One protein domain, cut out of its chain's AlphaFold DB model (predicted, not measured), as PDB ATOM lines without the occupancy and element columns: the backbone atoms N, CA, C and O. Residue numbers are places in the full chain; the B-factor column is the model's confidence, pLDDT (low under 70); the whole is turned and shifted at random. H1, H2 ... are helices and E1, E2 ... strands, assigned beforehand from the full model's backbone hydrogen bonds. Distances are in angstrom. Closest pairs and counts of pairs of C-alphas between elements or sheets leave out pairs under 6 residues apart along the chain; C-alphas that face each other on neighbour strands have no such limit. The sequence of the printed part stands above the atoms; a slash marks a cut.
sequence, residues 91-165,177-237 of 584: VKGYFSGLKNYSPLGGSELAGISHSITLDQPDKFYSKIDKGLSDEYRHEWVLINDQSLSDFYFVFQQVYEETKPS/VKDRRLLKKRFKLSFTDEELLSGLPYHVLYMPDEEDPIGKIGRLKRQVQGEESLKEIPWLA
ATOM      1  N   VAL A  91     163.536 251.771 114.721       67.81
ATOM      2  CA  VAL A  91     163.824 250.511 115.414       67.81
ATOM      3  C   VAL A  91     162.670 249.550 115.165       67.81
ATOM      4  O   VAL A  91     161.538 249.803 115.572       67.81
ATOM      5  N   LYS A  92     162.940 248.440 114.481       73.69
ATOM      6  CA  LYS A  92     161.931 247.428 114.140       73.69
ATOM      7  C   LYS A  92     162.163 246.174 114.961       73.69
ATOM      8  O   LYS A  92     163.302 245.820 115.231       73.69
ATOM      9  N   GLY A  93     161.121 245.445 115.313       74.69
ATOM     10  CA  GLY A  93     161.302 244.150 115.947       74.69
ATOM     11  C   GLY A  93     160.017 243.367 116.068       74.69
ATOM     12  O   GLY A  93     158.988 243.766 115.538       74.69
ATOM     13  N   TYR A  94     160.082 242.221 116.736       74.19
ATOM     14  CA  TYR A  94     158.919 241.408 117.010       74.19
ATOM     15  C   TYR A  94     158.997 240.668 118.340       74.19
ATOM     16  O   TYR A  94     160.070 240.245 118.769       74.19
ATOM     17  N   PHE A  95     157.841 240.489 118.980       77.31
ATOM     18  CA  PHE A  95     157.685 239.620 120.144       77.31
ATOM     19  C   PHE A  95     157.226 238.224 119.717       77.31
ATOM     20  O   PHE A  95     156.372 238.099 118.839       77.31
ATOM     21  N   SER A  96     157.743 237.181 120.361       76.00
ATOM     22  CA  SER A  96     157.232 235.812 120.222       76.00
ATOM     23  C   SER A  96     157.230 235.077 121.566       76.00
ATOM     24  O   SER A  96     157.826 235.531 122.544       76.00
ATOM     25  N   GLY A  97     156.558 233.923 121.619       70.62
ATOM     26  CA  GLY A  97     156.433 233.125 122.848       70.62
ATOM     27  C   GLY A  97     155.383 233.651 123.833       70.62
ATOM     28  O   GLY A  97     155.275 233.137 124.944       70.62
ATOM     29  N   LEU A  98     154.591 234.656 123.438       72.50
ATOM     30  CA  LEU A  98     153.429 235.117 124.196       72.50
ATOM     31  C   LEU A  98     152.275 234.129 123.990       72.50
ATOM     32  O   LEU A  98     151.936 233.801 122.859       72.50
ATOM     33  N   LYS A  99     151.689 233.648 125.086       67.56
ATOM     34  CA  LYS A  99     150.521 232.752 125.067       67.56
ATOM     35  C   LYS A  99     149.245 233.533 125.393       67.56
ATOM     36  O   LYS A  99     149.260 234.228 126.410       67.56
ATOM     37  N   ASN A 100     148.184 233.358 124.599       55.22
ATOM     38  CA  ASN A 100     146.818 233.826 124.873       55.22
ATOM     39  C   ASN A 100     145.798 232.666 124.776       55.22
ATOM     40  O   ASN A 100     144.703 232.830 124.257       55.22
ATOM     41  N   TYR A 101     146.114 231.485 125.313       56.81
ATOM     42  CA  TYR A 101     145.164 230.368 125.286       56.81
ATOM     43  C   TYR A 101     144.175 230.419 126.462       56.81
ATOM     44  O   TYR A 101     144.576 230.528 127.625       56.81
ATOM     45  N   SER A 102     142.891 230.214 126.156       46.97
ATOM     46  CA  SER A 102     142.020 229.394 127.009       46.97
ATOM     47  C   SER A 102     142.345 227.926 126.719       46.97
ATOM     48  O   SER A 102     142.468 227.581 125.540       46.97
ATOM     49  N   PRO A 103     142.484 227.041 127.721       40.94
ATOM     50  CA  PRO A 103     142.655 225.620 127.462       40.94
ATOM     51  C   PRO A 103     141.492 225.111 126.600       40.94
ATOM     52  O   PRO A 103     140.315 225.297 126.915       40.94
ATOM     53  N   LEU A 104     141.845 224.523 125.457       38.12
ATOM     54  CA  LEU A 104     140.936 223.935 124.476       38.12
ATOM     55  C   LEU A 104     140.281 222.680 125.072       38.12
ATOM     56  O   LEU A 104     140.692 221.556 124.805       38.12
ATOM     57  N   GLY A 105     139.263 222.868 125.906       36.34
ATOM     58  CA  GLY A 105     138.470 221.781 126.468       36.34
ATOM     59  C   GLY A 105     137.438 222.318 127.448       36.34
ATOM     60  O   GLY A 105     137.790 223.007 128.399       36.34
ATOM     61  N   GLY A 106     136.157 222.011 127.221       36.94
ATOM     62  CA  GLY A 106     134.995 222.531 127.962       36.94
ATOM     63  C   GLY A 106     134.903 222.169 129.455       36.94
ATOM     64  O   GLY A 106     133.807 222.172 130.007       36.94
ATOM     65  N   SER A 107     136.022 221.856 130.108       44.06
ATOM     66  CA  SER A 107     136.137 221.545 131.533       44.06
ATOM     67  C   SER A 107     137.125 222.432 132.302       44.06
ATOM     68  O   SER A 107     137.167 222.330 133.525       44.06
ATOM     69  N   GLU A 108     137.915 223.292 131.651       48.69
ATOM     70  CA  GLU A 108     138.999 224.016 132.330       48.69
ATOM     71  C   GLU A 108     138.725 225.518 132.461       48.69
ATOM     72  O   GLU A 108     138.560 226.254 131.494       48.69
ATOM     73  N   LEU A 109     138.663 225.966 133.714       54.88
ATOM     74  CA  LEU A 109     138.226 227.299 134.112       54.88
ATOM     75  C   LEU A 109     139.376 228.321 134.196       54.88
ATOM     76  O   LEU A 109     139.125 229.436 134.642       54.88
ATOM     77  N   ALA A 110     140.607 227.984 133.792       64.44
ATOM     78  CA  ALA A 110     141.794 228.825 133.982       64.44
ATOM     79  C   ALA A 110     142.469 229.239 132.663       64.44
ATOM     80  O   ALA A 110     142.818 228.381 131.863       64.44
ATOM     81  N   GLY A 111     142.714 230.535 132.459       71.69
ATOM     82  CA  GLY A 111     143.437 231.095 131.312       71.69
ATOM     83  C   GLY A 111     144.630 231.957 131.734       71.69
ATOM     84  O   GLY A 111     144.612 232.584 132.796       71.69
ATOM     85  N   ILE A 112     145.670 232.000 130.896       73.12
ATOM     86  CA  ILE A 112     146.808 232.922 131.037       73.12
ATOM     87  C   ILE A 112     146.887 233.778 129.776       73.12
ATOM     88  O   ILE A 112     147.004 233.246 128.674       73.12
ATOM     89  N   SER A 113     146.881 235.097 129.948       78.44
ATOM     90  CA  SER A 113     147.134 236.056 128.870       78.44
ATOM     91  C   SER A 113     148.385 236.877 129.152       78.44
ATOM     92  O   SER A 113     148.653 237.273 130.292       78.44
ATOM     93  N   HIS A 114     149.156 237.141 128.100       78.31
ATOM     94  CA  HIS A 114     150.364 237.950 128.174       78.31
ATOM     95  C   HIS A 114     150.225 239.188 127.297       78.31
ATOM     96  O   HIS A 114     149.719 239.130 126.179       78.31
ATOM     97  N   SER A 115     150.730 240.318 127.776       77.25
ATOM     98  CA  SER A 115     150.831 241.528 126.966       77.25
ATOM     99  C   SER A 115     152.128 242.264 127.248       77.25
ATOM    100  O   SER A 115     152.619 242.301 128.377       77.25
ATOM    101  N   ILE A 116     152.690 242.863 126.202       73.75
ATOM    102  CA  ILE A 116     153.823 243.773 126.305       73.75
ATOM    103  C   ILE A 116     153.357 245.129 125.807       73.75
ATOM    104  O   ILE A 116     152.780 245.250 124.730       73.75
ATOM    105  N   THR A 117     153.601 246.154 126.609       73.81
ATOM    106  CA  THR A 117     153.249 247.537 126.288       73.81
ATOM    107  C   THR A 117     154.478 248.410 126.441       73.81
ATOM    108  O   THR A 117     155.317 248.165 127.307       73.81
ATOM    109  N   LEU A 118     154.615 249.416 125.584       73.62
ATOM    110  CA  LEU A 118     155.677 250.401 125.723       73.62
ATOM    111  C   LEU A 118     155.402 251.261 126.963       73.62
ATOM    112  O   LEU A 118     154.294 251.756 127.153       73.62
ATOM    113  N   ASP A 119     156.411 251.424 127.809       70.75
ATOM    114  CA  ASP A 119     156.305 252.129 129.091       70.75
ATOM    115  C   ASP A 119     156.758 253.596 129.013       70.75
ATOM    116  O   ASP A 119     156.993 254.267 130.019       70.75
ATOM    117  N   GLN A 120     156.949 254.097 127.794       63.31
ATOM    118  CA  GLN A 120     157.378 255.459 127.521       63.31
ATOM    119  C   GLN A 120     156.224 256.204 126.839       63.31
ATOM    120  O   GLN A 120     155.858 255.847 125.723       63.31
ATOM    121  N   PRO A 121     155.635 257.215 127.501       48.44
ATOM    122  CA  PRO A 121     154.412 257.857 127.023       48.44
ATOM    123  C   PRO A 121     154.591 258.735 125.776       48.44
ATOM    124  O   PRO A 121     153.598 258.976 125.105       48.44
ATOM    125  N   ASP A 122     155.820 259.165 125.455       49.38
ATOM    126  CA  ASP A 122     156.041 260.385 124.660       49.38
ATOM    127  C   ASP A 122     157.249 260.350 123.705       49.38
ATOM    128  O   ASP A 122     157.927 261.353 123.485       49.38
ATOM    129  N   LYS A 123     157.639 259.180 123.204       46.12
ATOM    130  CA  LYS A 123     158.922 259.096 122.481       46.12
ATOM    131  C   LYS A 123     158.902 258.322 121.176       46.12
ATOM    132  O   LYS A 123     159.919 258.330 120.503       46.12
ATOM    133  N   PHE A 124     157.790 257.666 120.832       48.25
ATOM    134  CA  PHE A 124     157.741 256.757 119.690       48.25
ATOM    135  C   PHE A 124     156.324 256.653 119.128       48.25
ATOM    136  O   PHE A 124     155.368 256.432 119.873       48.25
ATOM    137  N   TYR A 125     156.181 256.719 117.805       41.88
ATOM    138  CA  TYR A 125     154.994 256.179 117.149       41.88
ATOM    139  C   TYR A 125     155.118 254.652 117.134       41.88
ATOM    140  O   TYR A 125     155.994 254.108 116.467       41.88
ATOM    141  N   SER A 126     154.272 253.956 117.898       44.53
ATOM    142  CA  SER A 126     154.252 252.493 117.945       44.53
ATOM    143  C   SER A 126     152.974 251.954 117.307       44.53
ATOM    144  O   SER A 126     151.881 252.156 117.845       44.53
ATOM    145  N   LYS A 127     153.091 251.210 116.204       50.16
ATOM    146  CA  LYS A 127     151.998 250.364 115.702       50.16
ATOM    147  C   LYS A 127     152.097 249.000 116.390       50.16
ATOM    148  O   LYS A 127     152.644 248.060 115.833       50.16
ATOM    149  N   ILE A 128     151.648 248.937 117.642       49.41
ATOM    150  CA  ILE A 128     151.446 247.675 118.366       49.41
ATOM    151  C   ILE A 128     149.969 247.332 118.182       49.41
ATOM    152  O   ILE A 128     149.114 248.103 118.626       49.41
ATOM    153  N   ASP A 129     149.665 246.242 117.478       45.56
ATOM    154  CA  ASP A 129     148.281 245.848 117.199       45.56
ATOM    155  C   ASP A 129     147.513 245.616 118.511       45.56
ATOM    156  O   ASP A 129     147.909 244.812 119.355       45.56
ATOM    157  N   LYS A 130     146.432 246.380 118.719       41.03
ATOM    158  CA  LYS A 130     145.699 246.455 120.001       41.03
ATOM    159  C   LYS A 130     144.636 245.364 120.187       41.03
ATOM    160  O   LYS A 130     143.934 245.379 121.194       41.03
ATOM    161  N   GLY A 131     144.512 244.423 119.253       42.47
ATOM    162  CA  GLY A 131     143.611 243.272 119.345       42.47
ATOM    163  C   GLY A 131     144.389 241.996 119.058       42.47
ATOM    164  O   GLY A 131     144.726 241.734 117.911       42.47
ATOM    165  N   LEU A 132     144.726 241.240 120.101       43.44
ATOM    166  CA  LEU A 132     145.589 240.063 119.999       43.44
ATOM    167  C   LEU A 132     144.724 238.797 120.027       43.44
ATOM    168  O   LEU A 132     144.199 238.450 121.083       43.44
ATOM    169  N   SER A 133     144.607 238.100 118.897       38.84
ATOM    170  CA  SER A 133     144.354 236.655 118.886       38.84
ATOM    171  C   SER A 133     145.621 235.931 118.433       38.84
ATOM    172  O   SER A 133     146.400 236.468 117.647       38.84
ATOM    173  N   ASP A 134     145.818 234.750 119.001       39.91
ATOM    174  CA  ASP A 134     146.974 233.858 118.938       39.91
ATOM    175  C   ASP A 134     147.688 233.776 117.567       39.91
ATOM    176  O   ASP A 134     147.054 233.651 116.526       39.91
ATOM    177  N   GLU A 135     149.030 233.793 117.529       45.25
ATOM    178  CA  GLU A 135     149.776 232.579 117.906       45.25
ATOM    179  C   GLU A 135     151.305 232.670 117.689       45.25
ATOM    180  O   GLU A 135     152.007 231.946 118.382       45.25
ATOM    181  N   TYR A 136     151.895 233.540 116.842       51.34
ATOM    182  CA  TYR A 136     153.355 233.388 116.587       51.34
ATOM    183  C   TYR A 136     154.271 234.612 116.469       51.34
ATOM    184  O   TYR A 136     155.480 234.444 116.660       51.34
ATOM    185  N   ARG A 137     153.801 235.836 116.211       53.06
ATOM    186  CA  ARG A 137     154.729 236.965 116.016       53.06
ATOM    187  C   ARG A 137     154.018 238.311 116.091       53.06
ATOM    188  O   ARG A 137     153.077 238.532 115.342       53.06
ATOM    189  N   HIS A 138     154.485 239.217 116.948       61.94
ATOM    190  CA  HIS A 138     153.973 240.590 117.007       61.94
ATOM    191  C   HIS A 138     155.038 241.566 116.569       61.94
ATOM    192  O   HIS A 138     155.930 241.877 117.354       61.94
ATOM    193  N   GLU A 139     154.942 242.032 115.331       63.12
ATOM    194  CA  GLU A 139     155.845 243.041 114.797       63.12
ATOM    195  C   GLU A 139     155.539 244.415 115.396       63.12
ATOM    196  O   GLU A 139     154.390 244.781 115.637       63.12
ATOM    197  N   TRP A 140     156.591 245.175 115.654       66.69
ATOM    198  CA  TRP A 140     156.524 246.533 116.150       66.69
ATOM    199  C   TRP A 140     157.584 247.379 115.453       66.69
ATOM    200  O   TRP A 140     158.652 246.907 115.061       66.69
ATOM    201  N   VAL A 141     157.270 248.660 115.309       63.00
ATOM    202  CA  VAL A 141     158.175 249.684 114.792       63.00
ATOM    203  C   VAL A 141     158.140 250.841 115.776       63.00
ATOM    204  O   VAL A 141     157.059 251.220 116.230       63.00
ATOM    205  N   LEU A 142     159.311 251.363 116.122       65.56
ATOM    206  CA  LEU A 142     159.500 252.523 116.981       65.56
ATOM    207  C   LEU A 142     160.244 253.583 116.175       65.56
ATOM    208  O   LEU A 142     161.288 253.303 115.590       65.56
ATOM    209  N   ILE A 143     159.688 254.786 116.153       61.75
ATOM    210  CA  ILE A 143     160.282 255.957 115.506       61.75
ATOM    211  C   ILE A 143     161.023 256.745 116.586       61.75
ATOM    212  O   ILE A 143     160.385 257.209 117.526       61.75
ATOM    213  N   ASN A 144     162.356 256.774 116.533       61.38
ATOM    214  CA  ASN A 144     163.200 257.301 117.606       61.38
ATOM    215  C   ASN A 144     163.693 258.725 117.322       61.38
ATOM    216  O   ASN A 144     164.877 258.938 117.078       61.38
ATOM    217  N   ASP A 145     162.803 259.705 117.443       55.50
ATOM    218  CA  ASP A 145     163.047 261.123 117.120       55.50
ATOM    219  C   ASP A 145     164.186 261.781 117.930       55.50
ATOM    220  O   ASP A 145     164.635 262.886 117.634       55.50
ATOM    221  N   GLN A 146     164.643 261.132 119.007       57.50
ATOM    222  CA  GLN A 146     165.654 261.652 119.936       57.50
ATOM    223  C   GLN A 146     166.958 260.839 119.937       57.50
ATOM    224  O   GLN A 146     167.788 261.047 120.824       57.50
ATOM    225  N   SER A 147     167.136 259.901 118.996       61.88
ATOM    226  CA  SER A 147     168.322 259.029 118.905       61.88
ATOM    227  C   SER A 147     168.675 258.332 120.226       61.88
ATOM    228  O   SER A 147     169.836 258.209 120.610       61.88
ATOM    229  N   LEU A 148     167.663 257.891 120.972       65.25
ATOM    230  CA  LEU A 148     167.847 257.200 122.241       65.25
ATOM    231  C   LEU A 148     168.247 255.746 122.013       65.25
ATOM    232  O   LEU A 148     167.626 255.040 121.228       65.25
ATOM    233  N   SER A 149     169.224 255.269 122.770       72.50
ATOM    234  CA  SER A 149     169.619 253.859 122.784       72.50
ATOM    235  C   SER A 149     168.707 252.994 123.655       72.50
ATOM    236  O   SER A 149     168.711 251.778 123.528       72.50
ATOM    237  N   ASP A 150     167.898 253.592 124.531       78.69
ATOM    238  CA  ASP A 150     167.253 252.887 125.636       78.69
ATOM    239  C   ASP A 150     165.722 252.969 125.620       78.69
ATOM    240  O   ASP A 150     165.125 254.035 125.806       78.69
ATOM    241  N   PHE A 151     165.082 251.803 125.521       77.44
ATOM    242  CA  PHE A 151     163.638 251.655 125.373       77.44
ATOM    243  C   PHE A 151     163.068 250.785 126.486       77.44
ATOM    244  O   PHE A 151     163.600 249.717 126.786       77.44
ATOM    245  N   TYR A 152     161.976 251.230 127.104       83.06
ATOM    246  CA  TYR A 152     161.417 250.578 128.289       83.06
ATOM    247  C   TYR A 152     160.031 250.020 127.996       83.06
ATOM    248  O   TYR A 152     159.165 250.720 127.477       83.06
ATOM    249  N   PHE A 153     159.811 248.771 128.392       82.94
ATOM    250  CA  PHE A 153     158.570 248.042 128.158       82.94
ATOM    251  C   PHE A 153     158.026 247.471 129.466       82.94
ATOM    252  O   PHE A 153     158.787 247.076 130.353       82.94
ATOM    253  N   VAL A 154     156.699 247.394 129.573       84.12
ATOM    254  CA  VAL A 154     155.981 246.675 130.627       84.12
ATOM    255  C   VAL A 154     155.470 245.356 130.070       84.12
ATOM    256  O   VAL A 154     154.654 245.341 129.152       84.12
ATOM    257  N   PHE A 155     155.898 244.260 130.685       85.25
ATOM    258  CA  PHE A 155     155.310 242.940 130.518       85.25
ATOM    259  C   PHE A 155     154.213 242.736 131.568       85.25
ATOM    260  O   PHE A 155     154.439 242.972 132.761       85.25
ATOM    261  N   GLN A 156     153.034 242.294 131.139       84.94
ATOM    262  CA  GLN A 156     151.917 241.941 132.010       84.94
ATOM    263  C   GLN A 156     151.482 240.501 131.744       84.94
ATOM    264  O   GLN A 156     151.297 240.110 130.595       84.94
ATOM    265  N   GLN A 157     151.283 239.744 132.820       83.38
ATOM    266  CA  GLN A 157     150.713 238.401 132.806       83.38
ATOM    267  C   GLN A 157     149.426 238.425 133.623       83.38
ATOM    268  O   GLN A 157     149.444 238.811 134.795       83.38
ATOM    269  N   VAL A 158     148.313 238.040 133.005       81.69
ATOM    270  CA  VAL A 158     147.012 237.930 133.664       81.69
ATOM    271  C   VAL A 158     146.627 236.465 133.719       81.69
ATOM    272  O   VAL A 158     146.456 235.834 132.680       81.69
ATOM    273  N   TYR A 159     146.487 235.942 134.929       81.31
ATOM    274  CA  TYR A 159     145.880 234.645 135.184       81.31
ATOM    275  C   TYR A 159     144.425 234.857 135.593       81.31
ATOM    276  O   TYR A 159     144.148 235.652 136.495       81.31
ATOM    277  N   GLU A 160     143.504 234.166 134.937       78.19
ATOM    278  CA  GLU A 160     142.072 234.221 135.229       78.19
ATOM    279  C   GLU A 160     141.545 232.808 135.438       78.19
ATOM    280  O   GLU A 160     141.585 232.006 134.518       78.19
ATOM    281  N   GLU A 161     141.041 232.509 136.632       77.56
ATOM    282  CA  GLU A 161     140.450 231.223 136.993       77.56
ATOM    283  C   GLU A 161     138.999 231.420 137.437       77.56
ATOM    284  O   GLU A 161     138.703 232.150 138.377       77.56
ATOM    285  N   THR A 162     138.057 230.764 136.777       67.69
ATOM    286  CA  THR A 162     136.634 230.832 137.101       67.69
ATOM    287  C   THR A 162     136.308 229.745 138.125       67.69
ATOM    288  O   THR A 162     136.141 228.586 137.784       67.69
ATOM    289  N   LYS A 163     136.214 230.074 139.410       64.19
ATOM    290  CA  LYS A 163     135.917 229.075 140.446       64.19
ATOM    291  C   LYS A 163     134.410 228.841 140.563       64.19
ATOM    292  O   LYS A 163     133.639 229.809 140.508       64.19
ATOM    293  N   PRO A 164     133.959 227.587 140.767       56.88
ATOM    294  CA  PRO A 164     132.588 227.346 141.187       56.88
ATOM    295  C   PRO A 164     132.365 228.034 142.540       56.88
ATOM    296  O   PRO A 164     133.190 227.924 143.450       56.88
ATOM    297  N   SER A 165     131.262 228.774 142.661       54.59
ATOM    298  CA  SER A 165     130.826 229.328 143.943       54.59
ATOM    299  C   SER A 165     130.701 228.191 144.961       54.59
ATOM    300  O   SER A 165     130.133 227.139 144.660       54.59
ATOM    301  N   VAL A 177     132.650 232.710 140.297       58.59
ATOM    302  CA  VAL A 177     133.543 233.768 140.801       58.59
ATOM    303  C   VAL A 177     134.854 233.701 140.025       58.59
ATOM    304  O   VAL A 177     135.556 232.695 140.091       58.59
ATOM    305  N   LYS A 178     135.204 234.764 139.294       65.62
ATOM    306  CA  LYS A 178     136.495 234.870 138.595       65.62
ATOM    307  C   LYS A 178     137.593 235.321 139.567       65.62
ATOM    308  O   LYS A 178     137.580 236.461 140.025       65.62
ATOM    309  N   ASP A 179     138.538 234.439 139.874       69.94
ATOM    310  CA  ASP A 179     139.805 234.752 140.538       69.94
ATOM    311  C   ASP A 179     140.787 235.280 139.482       69.94
ATOM    312  O   ASP A 179     141.120 234.582 138.526       69.94
ATOM    313  N   ARG A 180     141.214 236.539 139.617       78.00
ATOM    314  CA  ARG A 180     142.075 237.220 138.643       78.00
ATOM    315  C   ARG A 180     143.356 237.684 139.314       78.00
ATOM    316  O   ARG A 180     143.320 238.499 140.235       78.00
ATOM    317  N   ARG A 181     144.499 237.226 138.808       79.12
ATOM    318  CA  ARG A 181     145.833 237.613 139.282       79.12
ATOM    319  C   ARG A 181     146.596 238.316 138.175       79.12
ATOM    320  O   ARG A 181     146.681 237.823 137.057       79.12
ATOM    321  N   LEU A 182     147.161 239.474 138.500       82.62
ATOM    322  CA  LEU A 182     147.905 240.312 137.566       82.62
ATOM    323  C   LEU A 182     149.344 240.467 138.052       82.62
ATOM    324  O   LEU A 182     149.588 241.087 139.086       82.62
ATOM    325  N   LEU A 183     150.292 239.947 137.278       84.94
ATOM    326  CA  LEU A 183     151.720 240.147 137.490       84.94
ATOM    327  C   LEU A 183     152.244 241.162 136.476       84.94
ATOM    328  O   LEU A 183     151.875 241.132 135.302       84.94
ATOM    329  N   LYS A 184     153.121 242.068 136.921       85.44
ATOM    330  CA  LYS A 184     153.753 243.077 136.059       85.44
ATOM    331  C   LYS A 184     155.248 243.163 136.326       85.44
ATOM    332  O   LYS A 184     155.659 243.260 137.480       85.44
ATOM    333  N   LYS A 185     156.050 243.201 135.262       87.75
ATOM    334  CA  LYS A 185     157.490 243.502 135.317       87.75
ATOM    335  C   LYS A 185     157.884 244.435 134.175       87.75
ATOM    336  O   LYS A 185     157.193 244.515 133.164       87.75
ATOM    337  N   ARG A 186     158.997 245.151 134.342       85.44
ATOM    338  CA  ARG A 186     159.560 246.042 133.318       85.44
ATOM    339  C   ARG A 186     160.885 245.505 132.817       85.44
ATOM    340  O   ARG A 186     161.665 244.974 133.606       85.44
ATOM    341  N   PHE A 187     161.153 245.708 131.538       89.19
ATOM    342  CA  PHE A 187     162.441 245.409 130.930       89.19
ATOM    343  C   PHE A 187     162.900 246.568 130.046       89.19
ATOM    344  O   PHE A 187     162.102 247.418 129.645       89.19
ATOM    345  N   LYS A 188     164.206 246.608 129.786       87.31
ATOM    346  CA  LYS A 188     164.869 247.633 128.983       87.31
ATOM    347  C   LYS A 188     165.521 246.975 127.769       87.31
ATOM    348  O   LYS A 188     166.298 246.041 127.940       87.31
ATOM    349  N   LEU A 189     165.242 247.474 126.571       84.94
ATOM    350  CA  LEU A 189     166.021 247.182 125.371       84.94
ATOM    351  C   LEU A 189     167.036 248.312 125.188       84.94
ATOM    352  O   LEU A 189     166.644 249.470 125.091       84.94
ATOM    353  N   SER A 190     168.325 247.979 125.238       82.31
ATOM    354  CA  SER A 190     169.430 248.919 125.000       82.31
ATOM    355  C   SER A 190     170.079 248.583 123.664       82.31
ATOM    356  O   SER A 190     170.465 247.432 123.455       82.31
ATOM    357  N   PHE A 191     170.179 249.571 122.789       76.62
ATOM    358  CA  PHE A 191     170.713 249.447 121.442       76.62
ATOM    359  C   PHE A 191     172.061 250.155 121.346       76.62
ATOM    360  O   PHE A 191     172.242 251.222 121.933       76.62
ATOM    361  N   THR A 192     173.011 249.565 120.631       75.31
ATOM    362  CA  THR A 192     174.254 250.256 120.270       75.31
ATOM    363  C   THR A 192     174.023 251.200 119.087       75.31
ATOM    364  O   THR A 192     173.046 251.068 118.348       75.31
ATOM    365  N   ASP A 193     174.926 252.159 118.880       66.25
ATOM    366  CA  ASP A 193     174.837 253.071 117.730       66.25
ATOM    367  C   ASP A 193     174.919 252.303 116.399       66.25
ATOM    368  O   ASP A 193     174.192 252.602 115.454       66.25
ATOM    369  N   GLU A 194     175.740 251.249 116.343       68.25
ATOM    370  CA  GLU A 194     175.840 250.335 115.196       68.25
ATOM    371  C   GLU A 194     174.518 249.599 114.932       68.25
ATOM    372  O   GLU A 194     174.049 249.521 113.797       68.25
ATOM    373  N   GLU A 195     173.883 249.106 115.997       70.44
ATOM    374  CA  GLU A 195     172.581 248.441 115.977       70.44
ATOM    375  C   GLU A 195     171.475 249.378 115.446       70.44
ATOM    376  O   GLU A 195     170.669 248.967 114.605       70.44
ATOM    377  N   LEU A 196     171.471 250.652 115.856       67.88
ATOM    378  CA  LEU A 196     170.526 251.671 115.375       67.88
ATOM    379  C   LEU A 196     170.763 252.055 113.907       67.88
ATOM    380  O   LEU A 196     169.800 252.189 113.152       67.88
ATOM    381  N   LEU A 197     172.024 252.201 113.492       65.00
ATOM    382  CA  LEU A 197     172.393 252.531 112.110       65.00
ATOM    383  C   LEU A 197     172.103 251.383 111.136       65.00
ATOM    384  O   LEU A 197     171.767 251.629 109.979       65.00
ATOM    385  N   SER A 198     172.213 250.133 111.598       68.06
ATOM    386  CA  SER A 198     171.975 248.944 110.770       68.06
ATOM    387  C   SER A 198     170.510 248.768 110.351       68.06
ATOM    388  O   SER A 198     170.235 248.143 109.327       68.06
ATOM    389  N   GLY A 199     169.559 249.289 111.140       64.12
ATOM    390  CA  GLY A 199     168.120 249.149 110.892       64.12
ATOM    391  C   GLY A 199     167.595 247.703 110.922       64.12
ATOM    392  O   GLY A 199     166.471 247.455 110.473       64.12
ATOM    393  N   LEU A 200     168.388 246.745 111.417       72.81
ATOM    394  CA  LEU A 200     168.021 245.330 111.462       72.81
ATOM    395  C   LEU A 200     166.925 245.074 112.514       72.81
ATOM    396  O   LEU A 200     166.962 245.657 113.600       72.81
ATOM    397  N   PRO A 201     165.941 244.201 112.229       73.81
ATOM    398  CA  PRO A 201     164.862 243.930 113.159       73.81
ATOM    399  C   PRO A 201     165.304 243.050 114.335       73.81
ATOM    400  O   PRO A 201     166.046 242.077 114.177       73.81
ATOM    401  N   TYR A 202     164.773 243.355 115.516       81.38
ATOM    402  CA  TYR A 202     165.016 242.605 116.749       81.38
ATOM    403  C   TYR A 202     163.959 241.536 116.979       81.38
ATOM    404  O   TYR A 202     162.768 241.769 116.816       81.38
ATOM    405  N   HIS A 203     164.376 240.380 117.465       84.56
ATOM    406  CA  HIS A 203     163.493 239.350 117.984       84.56
ATOM    407  C   HIS A 203     163.557 239.353 119.509       84.56
ATOM    408  O   HIS A 203     164.634 239.203 120.075       84.56
ATOM    409  N   VAL A 204     162.416 239.515 120.177       85.44
ATOM    410  CA  VAL A 204     162.280 239.365 121.630       85.44
ATOM    411  C   VAL A 204     161.416 238.138 121.931       85.44
ATOM    412  O   VAL A 204     160.226 238.109 121.624       85.44
ATOM    413  N   LEU A 205     162.016 237.126 122.552       87.38
ATOM    414  CA  LEU A 205     161.384 235.858 122.901       87.38
ATOM    415  C   LEU A 205     161.055 235.815 124.397       87.38
ATOM    416  O   LEU A 205     161.947 235.969 125.235       87.38
ATOM    417  N   TYR A 206     159.791 235.550 124.729       87.50
ATOM    418  CA  TYR A 206     159.369 235.200 126.084       87.50
ATOM    419  C   TYR A 206     159.430 233.690 126.310       87.50
ATOM    420  O   TYR A 206     158.937 232.906 125.501       87.50
ATOM    421  N   MET A 207     160.021 233.295 127.436       86.81
ATOM    422  CA  MET A 207     160.050 231.923 127.930       86.81
ATOM    423  C   MET A 207     159.364 231.893 129.304       86.81
ATOM    424  O   MET A 207     159.872 232.539 130.226       86.81
ATOM    425  N   PRO A 208     158.223 231.193 129.461       83.56
ATOM    426  CA  PRO A 208     157.565 231.029 130.756       83.56
ATOM    427  C   PRO A 208     158.490 230.409 131.807       83.56
ATOM    428  O   PRO A 208     159.442 229.707 131.469       83.56
ATOM    429  N   ASP A 209     158.204 230.669 133.080       84.25
ATOM    430  CA  ASP A 209     158.865 229.967 134.179       84.25
ATOM    431  C   ASP A 209     158.384 228.506 134.198       84.25
ATOM    432  O   ASP A 209     157.178 228.254 134.204       84.25
ATOM    433  N   GLU A 210     159.314 227.552 134.130       81.19
ATOM    434  CA  GLU A 210     158.983 226.122 134.075       81.19
ATOM    435  C   GLU A 210     158.508 225.581 135.431       81.19
ATOM    436  O   GLU A 210     157.732 224.628 135.466       81.19
ATOM    437  N   GLU A 211     158.937 226.191 136.541       80.62
ATOM    438  CA  GLU A 211     158.582 225.758 137.896       80.62
ATOM    439  C   GLU A 211     157.255 226.370 138.361       80.62
ATOM    440  O   GLU A 211     156.467 225.706 139.036       80.62
ATOM    441  N   ASP A 212     156.999 227.637 138.018       78.94
ATOM    442  CA  ASP A 212     155.784 228.361 138.407       78.94
ATOM    443  C   ASP A 212     155.273 229.301 137.293       78.94
ATOM    444  O   ASP A 212     155.441 230.525 137.373       78.94
ATOM    445  N   PRO A 213     154.593 228.763 136.261       73.31
ATOM    446  CA  PRO A 213     154.112 229.551 135.126       73.31
ATOM    447  C   PRO A 213     152.970 230.518 135.482       73.31
ATOM    448  O   PRO A 213     152.647 231.396 134.683       73.31
ATOM    449  N   ILE A 214     152.337 230.368 136.654       76.19
ATOM    450  CA  ILE A 214     151.179 231.172 137.083       76.19
ATOM    451  C   ILE A 214     151.612 232.296 138.029       76.19
ATOM    452  O   ILE A 214     151.185 233.440 137.862       76.19
ATOM    453  N   GLY A 215     152.419 231.972 139.040       74.00
ATOM    454  CA  GLY A 215     152.830 232.874 140.114       74.00
ATOM    455  C   GLY A 215     154.094 233.677 139.816       74.00
ATOM    456  O   GLY A 215     154.330 234.697 140.474       74.00
ATOM    457  N   LYS A 216     154.881 233.287 138.804       83.31
ATOM    458  CA  LYS A 216     156.099 233.994 138.401       83.31
ATOM    459  C   LYS A 216     156.090 234.329 136.914       83.31
ATOM    460  O   LYS A 216     155.732 233.534 136.057       83.31
ATOM    461  N   ILE A 217     156.557 235.540 136.614       85.12
ATOM    462  CA  ILE A 217     156.908 235.928 135.247       85.12
ATOM    463  C   ILE A 217     158.278 235.326 134.928       85.12
ATOM    464  O   ILE A 217     159.228 235.610 135.674       85.12
ATOM    465  N   GLY A 218     158.348 234.586 133.814       88.44
ATOM    466  CA  GLY A 218     159.535 233.895 133.299       88.44
ATOM    467  C   GLY A 218     160.645 234.823 132.795       88.44
ATOM    468  O   GLY A 218     160.922 235.862 133.396       88.44
ATOM    469  N   ARG A 219     161.325 234.462 131.704       91.19
ATOM    470  CA  ARG A 219     162.514 235.176 131.195       91.19
ATOM    471  C   ARG A 219     162.294 235.727 129.789       91.19
ATOM    472  O   ARG A 219     161.531 235.171 129.004       91.19
ATOM    473  N   LEU A 220     162.988 236.818 129.472       90.31
ATOM    474  CA  LEU A 220     163.012 237.418 128.139       90.31
ATOM    475  C   LEU A 220     164.411 237.293 127.539       90.31
ATOM    476  O   LEU A 220     165.410 237.521 128.222       90.31
ATOM    477  N   LYS A 221     164.483 236.965 126.252       91.19
ATOM    478  CA  LYS A 221     165.730 236.932 125.480       91.19
ATOM    479  C   LYS A 221     165.582 237.772 124.217       91.19
ATOM    480  O   LYS A 221     164.486 237.851 123.669       91.19
ATOM    481  N   ARG A 222     166.670 238.387 123.754       89.31
ATOM    482  CA  ARG A 222     166.743 239.110 122.479       89.31
ATOM    483  C   ARG A 222     167.717 238.469 121.503       89.31
ATOM    484  O   ARG A 222     168.733 237.923 121.924       89.31
ATOM    485  N   GLN A 223     167.436 238.629 120.218       87.06
ATOM    486  CA  GLN A 223     168.315 238.283 119.104       87.06
ATOM    487  C   GLN A 223     168.193 239.366 118.027       87.06
ATOM    488  O   GLN A 223     167.083 239.776 117.690       87.06
ATOM    489  N   VAL A 224     169.314 239.855 117.503       82.94
ATOM    490  CA  VAL A 224     169.323 240.734 116.319       82.94
ATOM    491  C   VAL A 224     169.255 239.849 115.076       82.94
ATOM    492  O   VAL A 224     169.883 238.790 115.053       82.94
ATOM    493  N   GLN A 225     168.490 240.227 114.047       73.31
ATOM    494  CA  GLN A 225     168.429 239.436 112.814       73.31
ATOM    495  C   GLN A 225     169.838 239.238 112.224       73.31
ATOM    496  O   GLN A 225     170.507 240.205 111.879       73.31
ATOM    497  N   GLY A 226     170.268 237.978 112.097       70.38
ATOM    498  CA  GLY A 226     171.602 237.609 111.609       70.38
ATOM    499  C   GLY A 226     172.621 237.272 112.704       70.38
ATOM    500  O   GLY A 226     173.645 236.674 112.389       70.38
ATOM    501  N   GLU A 227     172.346 237.568 113.980       80.38
ATOM    502  CA  GLU A 227     173.122 237.028 115.105       80.38
ATOM    503  C   GLU A 227     172.604 235.634 115.493       80.38
ATOM    504  O   GLU A 227     171.398 235.423 115.583       80.38
ATOM    505  N   GLU A 228     173.489 234.682 115.797       76.56
ATOM    506  CA  GLU A 228     173.091 233.342 116.274       76.56
ATOM    507  C   GLU A 228     172.790 233.302 117.784       76.56
ATOM    508  O   GLU A 228     172.082 232.420 118.270       76.56
ATOM    509  N   SER A 229     173.316 234.257 118.556       82.62
ATOM    510  CA  SER A 229     173.232 234.234 120.017       82.62
ATOM    511  C   SER A 229     171.965 234.904 120.558       82.62
ATOM    512  O   SER A 229     171.705 236.073 120.273       82.62
ATOM    513  N   LEU A 230     171.241 234.209 121.442       84.25
ATOM    514  CA  LEU A 230     170.185 234.795 122.273       84.25
ATOM    515  C   LEU A 230     170.785 235.429 123.536       84.25
ATOM    516  O   LEU A 230     171.366 234.736 124.370       84.25
ATOM    517  N   LYS A 231     170.595 236.738 123.715       87.25
ATOM    518  CA  LYS A 231     171.053 237.499 124.892       87.25
ATOM    519  C   LYS A 231     169.897 237.683 125.879       87.25
ATOM    520  O   LYS A 231     168.817 238.115 125.485       87.25
ATOM    521  N   GLU A 232     170.093 237.364 127.157       88.69
ATOM    522  CA  GLU A 232     169.054 237.542 128.185       88.69
ATOM    523  C   GLU A 232     168.799 239.028 128.482       88.69
ATOM    524  O   GLU A 232     169.735 239.824 128.572       88.69
ATOM    525  N   ILE A 233     167.525 239.403 128.633       89.81
ATOM    526  CA  ILE A 233     167.112 240.745 129.046       89.81
ATOM    527  C   ILE A 233     166.728 240.692 130.533       89.81
ATOM    528  O   ILE A 233     165.725 240.057 130.877       89.81
ATOM    529  N   PRO A 234     167.470 241.369 131.425       89.12
ATOM    530  CA  PRO A 234     167.158 241.351 132.845       89.12
ATOM    531  C   PRO A 234     165.882 242.143 133.152       89.12
ATOM    532  O   PRO A 234     165.625 243.215 132.594       89.12
ATOM    533  N   TRP A 235     165.105 241.641 134.110       89.44
ATOM    534  CA  TRP A 235     164.004 242.393 134.700       89.44
ATOM    535  C   TRP A 235     164.536 243.544 135.554       89.44
ATOM    536  O   TRP A 235     165.460 243.372 136.347       89.44
ATOM    537  N   LEU A 236     163.917 244.716 135.432       85.75
ATOM    538  CA  LEU A 236     164.251 245.866 136.268       85.75
ATOM    539  C   LEU A 236     163.689 245.675 137.685       85.75
ATOM    540  O   LEU A 236     162.557 245.220 137.856       85.75
ATOM    541  N   ALA A 237     164.466 246.054 138.705       77.00
ATOM    542  CA  ALA A 237     164.069 245.910 140.105       77.00
ATOM    543  C   ALA A 237     162.800 246.719 140.448       77.00
ATOM    544  O   ALA A 237     162.636 247.879 140.035       77.00
TER     545      ALA A 237
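What this domain is: This is residues 91 to 165 and 177 to 237 of the 584 residues of an uncharacterized protein of Aliikangiella coralliicola (UniProt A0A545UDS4). What shape do the parts make? The model is an elongated, half-open barrel of two strongly twisted sheets, only partly face to face: E3, E1, E6, E7, E8 curves round one side and E2, E4, E5 the other, with E5 and E8 coming near and E2 and E3 staying apart. The long strands E4 and E5 run along the longest axis, and H1 sits at the end away from the cut. What makes it up? The 136 printed residues hold one named helix and eight named strands in the order E1 E2 E3 E4 E5 H1 E6 E7 E8, a mostly strand class; the five-stranded sheet is mixed, the other antiparallel. The whole is compact, with a radius of gyration of the C-alphas of 16.5 A and spans of 56 by 32 by 29 A.

How they stand to each other: How is the largest sheet joined? E1, residues 91 to 96, is parallel to E6, residues 202 to 207, at 24 degrees, with N 94 and O 202 2.7 A apart, and antiparallel to edge strand E3, residues 138 to 143, at 159 degrees, with N 93 and O 140 2.9 A apart. E6, E7, residues 219 to 224, and E8, residues 231 to 233, form a meander, each strand the antiparallel neighbour of the one before, in two hairpins: N 205 and O 221 are 2.8 A apart, N 222 and O 231 2.8 A. What of the other sheet? E4, residues 150 to 163, is antiparallel to E2, residues 110 to 118, at 162 degrees, N 113 to O 158 2.9 A, and to E5, residues 177 to 190, at 165 degrees, N 155 to O 185 2.8 A. The closest C-alphas of E5 and E8, Phe 187 and Ile 233, are 6.9 A apart; E1 and E2 are only just apart, 8.4 A at the closest. Where is the helix? H1, residues 193 to 198, only grazes the five-stranded sheet with residues 195 to 198, and every O i to N i+4 pair in it is within hydrogen-bond range.

Where its parts are: Where do the strands begin and end? E1 begins at C-alpha 91, (163.824, 250.511, 115.414), and E8 ends at C-alpha 233, (167.112, 240.745, 129.046). Which are longest? E4 measures 42.1 A, E5 42.0 A and E2 27.0 A.

The domain as a whole: How far does it reach? The C-alphas farthest apart, Ser 165 and Glu 194, are 57.4 A apart. What is missing or uncertain? Residues 166 to 176 are not printed, a gap of 6.1 A between C-alphas 165 and 177; the links E1 to E2, E2 to E3 and E6 to E7 are long. The mean pLDDT of the printed part is 70.3, with residues 99 to 110 and 120 to 148 among those under 70.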